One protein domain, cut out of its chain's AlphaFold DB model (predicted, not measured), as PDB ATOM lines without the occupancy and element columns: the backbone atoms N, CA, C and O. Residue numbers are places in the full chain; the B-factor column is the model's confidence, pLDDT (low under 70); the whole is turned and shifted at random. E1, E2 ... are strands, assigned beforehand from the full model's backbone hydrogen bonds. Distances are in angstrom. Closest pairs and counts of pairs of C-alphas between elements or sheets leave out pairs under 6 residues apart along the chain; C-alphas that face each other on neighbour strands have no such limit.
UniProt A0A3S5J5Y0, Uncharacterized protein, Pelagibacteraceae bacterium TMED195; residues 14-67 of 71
ATOM      1  N   TYR A  14      14.515  40.135 -23.678       85.44
ATOM      2  CA  TYR A  14      14.358  38.695 -23.831       85.44
ATOM      3  C   TYR A  14      12.883  38.320 -23.691       85.44
ATOM      4  O   TYR A  14      12.202  38.772 -22.766       85.44
ATOM      5  N   LYS A  15      12.383  37.465 -24.586       89.12
ATOM      6  CA  LYS A  15      11.085  36.800 -24.416       89.12
ATOM      7  C   LYS A  15      11.286  35.301 -24.288       89.12
ATOM      8  O   LYS A  15      11.915  34.680 -25.143       89.12
ATOM      9  N   TYR A  16      10.706  34.747 -23.235       88.56
ATOM     10  CA  TYR A  16      10.836  33.349 -22.858       88.56
ATOM     11  C   TYR A  16       9.572  32.590 -23.238       88.56
ATOM     12  O   TYR A  16       8.462  33.033 -22.943       88.56
ATOM     13  N   GLU A  17       9.737  31.449 -23.894       89.19
ATOM     14  CA  GLU A  17       8.631  30.604 -24.325       89.19
ATOM     15  C   GLU A  17       8.975  29.137 -24.071       89.19
ATOM     16  O   GLU A  17      10.047  28.650 -24.440       89.19
ATOM     17  N   GLU A  18       8.047  28.416 -23.453       87.44
ATOM     18  CA  GLU A  18       8.142  26.974 -23.286       87.44
ATOM     19  C   GLU A  18       7.129  26.279 -24.194       87.44
ATOM     20  O   GLU A  18       5.928  26.537 -24.147       87.44
ATOM     21  N   THR A  19       7.621  25.350 -25.008       86.75
ATOM     22  CA  THR A  19       6.793  24.462 -25.831       86.75
ATOM     23  C   THR A  19       6.889  23.033 -25.304       86.75
ATOM     24  O   THR A  19       7.698  22.734 -24.422       86.75
ATOM     25  N   LYS A  20       6.114  22.102 -25.876       84.62
ATOM     26  CA  LYS A  20       6.216  20.673 -25.523       84.62
ATOM     27  C   LYS A  20       7.631  20.113 -25.705       84.62
ATOM     28  O   LYS A  20       8.062  19.296 -24.904       84.62
ATOM     29  N   SER A  21       8.350  20.562 -26.731       84.56
ATOM     30  CA  SER A  21       9.624  19.976 -27.158       84.56
ATOM     31  C   SER A  21      10.839  20.867 -26.930       84.56
ATOM     32  O   SER A  21      11.966  20.392 -27.031       84.56
ATOM     33  N   ASN A  22      10.651  22.157 -26.643       85.06
ATOM     34  CA  ASN A  22      11.754  23.115 -26.561       85.06
ATOM     35  C   ASN A  22      11.541  24.177 -25.485       85.06
ATOM     36  O   ASN A  22      10.408  24.611 -25.256       85.06
ATOM     37  N   TYR A  23      12.652  24.643 -24.922       85.50
ATOM     38  CA  TYR A  23      12.758  25.944 -24.269       85.50
ATOM     39  C   TYR A  23      13.311  26.955 -25.280       85.50
ATOM     40  O   TYR A  23      14.304  26.674 -25.959       85.50
ATOM     41  N   LEU A  24      12.650  28.102 -25.419       86.31
ATOM     42  CA  LEU A  24      12.982  29.140 -26.392       86.31
ATOM     43  C   LEU A  24      13.215  30.475 -25.689       86.31
ATOM     44  O   LEU A  24      12.398  30.915 -24.881       86.31
ATOM     45  N   VAL A  25      14.299  31.146 -26.071       86.94
ATOM     46  CA  VAL A  25      14.562  32.538 -25.703       86.94
ATOM     47  C   VAL A  25      14.747  33.335 -26.975       86.94
ATOM     48  O   VAL A  25      15.652  33.051 -27.753       86.94
ATOM     49  N   LYS A  26      13.876  34.308 -27.210       87.62
ATOM     50  CA  LYS A  26      13.935  35.202 -28.369       87.62
ATOM     51  C   LYS A  26      14.507  36.545 -27.932       87.62
ATOM     52  O   LYS A  26      14.063  37.091 -26.920       87.62
ATOM     53  N   LEU A  27      15.458  37.059 -28.703       86.44
ATOM     54  CA  LEU A  27      16.125  38.330 -28.455       86.44
ATOM     55  C   LEU A  27      15.512  39.390 -29.363       86.44
ATOM     56  O   LEU A  27      15.528  39.265 -30.590       86.44
ATOM     57  N   TYR A  28      14.938  40.414 -28.748       86.62
ATOM     58  CA  TYR A  28      14.315  41.522 -29.448       86.62
ATOM     59  C   TYR A  28      15.107  42.788 -29.201       86.62
ATOM     60  O   TYR A  28      15.492  43.063 -28.068       86.62
ATOM     61  N   ASN A  29      15.304  43.576 -30.252       83.06
ATOM     62  CA  ASN A  29      15.843  44.914 -30.080       83.06
ATOM     63  C   ASN A  29      14.761  45.882 -29.571       83.06
ATOM     64  O   ASN A  29      13.575  45.545 -29.489       83.06
ATOM     65  N   SER A  30      15.164  47.123 -29.310       81.62
ATOM     66  CA  SER A  30      14.276  48.207 -28.862       81.62
ATOM     67  C   SER A  30      13.078  48.506 -29.781       81.62
ATOM     68  O   SER A  30      12.174  49.240 -29.394       81.62
ATOM     69  N   GLU A  31      13.091  48.015 -31.021       86.00
ATOM     70  CA  GLU A  31      12.047  48.211 -32.035       86.00
ATOM     71  C   GLU A  31      11.126  46.985 -32.147       86.00
ATOM     72  O   GLU A  31      10.322  46.888 -33.071       86.00
ATOM     73  N   ASN A  32      11.222  46.037 -31.204       83.50
ATOM     74  CA  ASN A  32      10.524  44.750 -31.233       83.50
ATOM     75  C   ASN A  32      10.875  43.871 -32.450       83.50
ATOM     76  O   ASN A  32      10.128  42.943 -32.777       83.50
ATOM     77  N   TYR A  33      12.027  44.085 -33.086       85.06
ATOM     78  CA  TYR A  33      12.532  43.172 -34.108       85.06
ATOM     79  C   TYR A  33      13.272  42.002 -33.452       85.06
ATOM     80  O   TYR A  33      14.217  42.211 -32.689       85.06
ATOM     81  N   ASN A  34      12.843  40.773 -33.757       86.44
ATOM     82  CA  ASN A  34      13.543  39.562 -33.333       86.44
ATOM     83  C   ASN A  34      14.777  39.356 -34.214       86.44
ATOM     84  O   ASN A  34      14.635  39.052 -35.398       86.44
ATOM     85  N   TYR A  35      15.963  39.478 -33.628       82.31
ATOM     86  CA  TYR A  35      17.227  39.318 -34.343       82.31
ATOM     87  C   TYR A  35      17.947  38.003 -34.023       82.31
ATOM     88  O   TYR A  35      18.979  37.706 -34.623       82.31
ATOM     89  N   GLY A  36      17.436  37.202 -33.088       82.56
ATOM     90  CA  GLY A  36      18.104  35.978 -32.668       82.56
ATOM     91  C   GLY A  36      17.287  35.156 -31.685       82.56
ATOM     92  O   GLY A  36      16.366  35.644 -31.031       82.56
ATOM     93  N   TYR A  37      17.629  33.876 -31.565       83.25
ATOM     94  CA  TYR A  37      17.020  33.019 -30.558       83.25
ATOM     95  C   TYR A  37      17.963  31.919 -30.075       83.25
ATOM     96  O   TYR A  37      18.793  31.410 -30.827       83.25
ATOM     97  N   ILE A  38      17.777  31.518 -28.819       82.69
ATOM     98  CA  ILE A  38      18.359  30.319 -28.220       82.69
ATOM     99  C   ILE A  38      17.254  29.265 -28.155       82.69
ATOM    100  O   ILE A  38      16.159  29.532 -27.655       82.69
ATOM    101  N   LYS A  39      17.531  28.064 -28.670       83.81
ATOM    102  CA  LYS A  39      16.605  26.927 -28.653       83.81
ATOM    103  C   LYS A  39      17.259  25.730 -27.989       83.81
ATOM    104  O   LYS A  39      18.223  25.176 -28.512       83.81
ATOM    105  N   LEU A  40      16.687  25.306 -26.870       79.75
ATOM    106  CA  LEU A  40      17.110  24.124 -26.136       79.75
ATOM    107  C   LEU A  40      16.098  22.998 -26.379       79.75
ATOM    108  O   LEU A  40      14.942  23.104 -25.960       79.75
ATOM    109  N   ASN A  41      16.516  21.937 -27.074       80.81
ATOM    110  CA  ASN A  41      15.665  20.778 -27.347       80.81
ATOM    111  C   ASN A  41      15.574  19.883 -26.104       80.81
ATOM    112  O   ASN A  41      16.581  19.327 -25.669       80.81
ATOM    113  N   LYS A  42      14.359  19.712 -25.574       78.06
ATOM    114  CA  LYS A  42      14.093  18.911 -24.371       78.06
ATOM    115  C   LYS A  42      14.324  17.419 -24.581       78.06
ATOM    116  O   LYS A  42      14.593  16.715 -23.626       78.06
ATOM    117  N   TYR A  43      14.223  16.921 -25.811       74.75
ATOM    118  CA  TYR A  43      14.424  15.493 -26.085       74.75
ATOM    119  C   TYR A  43      15.899  15.089 -26.105       74.75
ATOM    120  O   TYR A  43      16.223  13.923 -25.901       74.75
ATOM    121  N   ASN A  44      16.792  16.058 -26.320       67.94
ATOM    122  CA  ASN A  44      18.237  15.829 -26.360       67.94
ATOM    123  C   ASN A  44      18.894  16.040 -24.986       67.94
ATOM    124  O   ASN A  44      20.114  15.929 -24.861       67.94
ATOM    125  N   LEU A  45      18.104  16.419 -23.979       65.31
ATOM    126  CA  LEU A  45      18.575  16.800 -22.657       65.31
ATOM    127  C   LEU A  45      17.652  16.196 -21.611       65.31
ATOM    128  O   LEU A  45      16.521  16.640 -21.440       65.31
ATOM    129  N   ASP A  46      18.159  15.219 -20.873       67.38
ATOM    130  CA  ASP A  46      17.514  14.773 -19.647       67.38
ATOM    131  C   ASP A  46      17.896  15.765 -18.538       67.38
ATOM    132  O   ASP A  46      19.003  15.743 -17.986       67.38
ATOM    133  N   ILE A  47      17.025  16.754 -18.343       66.38
ATOM    134  CA  ILE A  47      17.230  17.862 -17.412       66.38
ATOM    135  C   ILE A  47      16.756  17.411 -16.030       66.38
ATOM    136  O   ILE A  47      15.572  17.160 -15.819       66.38
ATOM    137  N   LEU A  48      17.685  17.354 -15.075       66.38
ATOM    138  CA  LEU A  48      17.436  16.823 -13.730       66.38
ATOM    139  C   LEU A  48      16.917  17.881 -12.739       66.38
ATOM    140  O   LEU A  48      16.700  17.584 -11.565       66.38
ATOM    141  N   GLU A  49      16.719  19.117 -13.196       66.88
ATOM    142  CA  GLU A  49      16.284  20.254 -12.385       66.88
ATOM    143  C   GLU A  49      15.227  21.113 -13.095       66.88
ATOM    144  O   GLU A  49      15.043  21.052 -14.309       66.88
ATOM    145  N   ARG A  50      14.503  21.948 -12.340       70.06
ATOM    146  CA  ARG A  50      13.608  22.937 -12.959       70.06
ATOM    147  C   ARG A  50      14.440  24.014 -13.653       70.06
ATOM    148  O   ARG A  50      15.289  24.633 -13.017       70.06
ATOM    149  N   ILE A  51      14.144  24.286 -14.923       71.75
ATOM    150  CA  ILE A  51      14.763  25.395 -15.653       71.75
ATOM    151  C   ILE A  51      14.018  26.688 -15.352       71.75
ATOM    152  O   ILE A  51      12.845  26.839 -15.687       71.75
ATOM    153  N   ASP A  52      14.736  27.646 -14.776       75.44
ATOM    154  CA  ASP A  52      14.331  29.045 -14.793       75.44
ATOM    155  C   ASP A  52      14.780  29.675 -16.115       75.44
ATOM    156  O   ASP A  52      15.960  29.969 -16.325       75.44
ATOM    157  N   LEU A  53      13.818  29.858 -17.019       72.75
ATOM    158  CA  LEU A  53      14.050  30.421 -18.345       72.75
ATOM    159  C   LEU A  53      14.686  31.811 -18.297       72.75
ATOM    160  O   LEU A  53      15.474  32.130 -19.181       72.75
ATOM    161  N   SER A  54      14.402  32.608 -17.260       76.75
ATOM    162  CA  SER A  54      14.932  33.970 -17.133       76.75
ATOM    163  C   SER A  54      16.454  34.018 -16.968       76.75
ATOM    164  O   SER A  54      17.082  35.041 -17.239       76.75
ATOM    165  N   ARG A  55      17.066  32.891 -16.580       72.25
ATOM    166  CA  ARG A  55      18.522  32.732 -16.480       72.25
ATOM    167  C   ARG A  55      19.188  32.450 -17.827       72.25
ATOM    168  O   ARG A  55      20.411  32.506 -17.915       72.25
ATOM    169  N   ILE A  56      18.416  32.139 -18.868       72.69
ATOM    170  CA  ILE A  56      18.922  31.849 -20.211       72.69
ATOM    171  C   ILE A  56      18.970  33.160 -20.998       72.69
ATOM    172  O   ILE A  56      18.022  33.516 -21.685       72.69
ATOM    173  N   THR A  57      20.077  33.891 -20.892       67.44
ATOM    174  CA  THR A  57      20.298  35.129 -21.661       67.44
ATOM    175  C   THR A  57      21.233  34.873 -22.838       67.44
ATOM    176  O   THR A  57      20.810  34.963 -23.982       67.44
ATOM    177  N   ASN A  58      22.468  34.446 -22.548       63.50
ATOM    178  CA  ASN A  58      23.486  34.042 -23.531       63.50
ATOM    179  C   ASN A  58      24.167  32.705 -23.187       63.50
ATOM    180  O   ASN A  58      24.805  32.084 -24.034       63.50
ATOM    181  N   THR A  59      24.069  32.254 -21.937       57.00
ATOM    182  CA  THR A  59      24.686  31.013 -21.458       57.00
ATOM    183  C   THR A  59      23.733  30.354 -20.472       57.00
ATOM    184  O   THR A  59      23.291  30.989 -19.521       57.00
ATOM    185  N   PHE A  60      23.408  29.084 -20.704       64.75
ATOM    186  CA  PHE A  60      22.665  28.256 -19.760       64.75
ATOM    187  C   PHE A  60      23.641  27.280 -19.100       64.75
ATOM    188  O   PHE A  60      24.320  26.528 -19.798       64.75
ATOM    189  N   ILE A  61      23.714  27.301 -17.769       59.88
ATOM    190  CA  ILE A  61      24.479  26.335 -16.975       59.88
ATOM    191  C   ILE A  61      23.462  25.557 -16.147       59.88
ATOM    192  O   ILE A  61      22.820  26.134 -15.270       59.88
ATOM    193  N   GLY A  62      23.315  24.271 -16.448       65.00
ATOM    194  CA  GLY A  62      22.427  23.364 -15.733       65.00
ATOM    195  C   GLY A  62      22.967  21.939 -15.756       65.00
ATOM    196  O   GLY A  62      23.739  21.573 -16.646       65.00
ATOM    197  N   ASN A  63      22.576  21.140 -14.767       64.19
ATOM    198  CA  ASN A  63      22.946  19.732 -14.689       64.19
ATOM    199  C   ASN A  63      22.067  18.925 -15.650       64.19
ATOM    200  O   ASN A  63      20.883  18.695 -15.395       64.19
ATOM    201  N   CYS A  64      22.647  18.490 -16.764       65.94
ATOM    202  CA  CYS A  64      21.959  17.685 -17.766       65.94
ATOM    203  C   CYS A  64      22.675  16.353 -18.004       65.94
ATOM    204  O   CYS A  64      23.904  16.260 -17.943       65.94
ATOM    205  N   ARG A  65      21.900  15.311 -18.318       64.50
ATOM    206  CA  ARG A  65      22.422  14.064 -18.879       64.50
ATOM    207  C   ARG A  65      22.153  14.075 -20.381       64.50
ATOM    208  O   ARG A  65      21.013  14.198 -20.823       64.50
ATOM    209  N   VAL A  66      23.217  13.979 -21.173       63.28
ATOM    210  CA  VAL A  66      23.097  13.865 -22.631       63.28
ATOM    211  C   VAL A  66      22.601  12.460 -22.949       63.28
ATOM    212  O   VAL A  66      23.321  11.479 -22.752       63.28
ATOM    213  N   THR A  67      21.371  12.350 -23.436       61.50
ATOM    214  CA  THR A  67      20.863  11.124 -24.049       61.50
ATOM    215  C   THR A  67      21.409  11.055 -25.473       61.50
ATOM    216  O   THR A  67      21.152  11.934 -26.295       61.50
TER     217      THR A  67
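AT A GLANCE: This is residues 14 to 67 of the 71 residues of an uncharacterized protein of Pelagibacteraceae bacterium TMED195 (UniProt A0A3S5J5Y0). There is little regular structure here: a slender antiparallel sheet of three strands, E1, E2 and E3, from which the long loop of residues 42 to 67 folds back over part of one face. The printed part has 54 residues, 20 of them in named strands, with no named helix; the class is all strand. The whole is a rod spanning 38 by 19 by 14 A, only just compact, close to loose, with a radius of gyration of the C-alphas of 11.9 A.

HOW THE PARTS SIT: The sheet is a meander, each strand the antiparallel neighbour of the one before. E2, residues 22 to 28, is the inner strand. E1, residues 14 to 18, makes a hairpin with it at 161 degrees; N 17 and O 24 are within hydrogen-bond range at 2.9 A. E3, residues 34 to 41, makes a hairpin with E2 at 165 degrees; N 38 and O 25 are 2.8 A apart.

IN THESE COORDINATES: E1, 13.3 A long, begins at C-alpha 14 (14.358, 38.695, -23.831). E2 measures 18.8 A. E3, 19.8 A, ends at C-alpha 41 (15.665, 20.778, -27.347).

THE WHOLE: The printed part has no cut, and both links are tight. Residues 46 to 47 pair with 64 to 65, antiparallel. pLDDT is under 70 at residues 44 to 49 and 57 to 67.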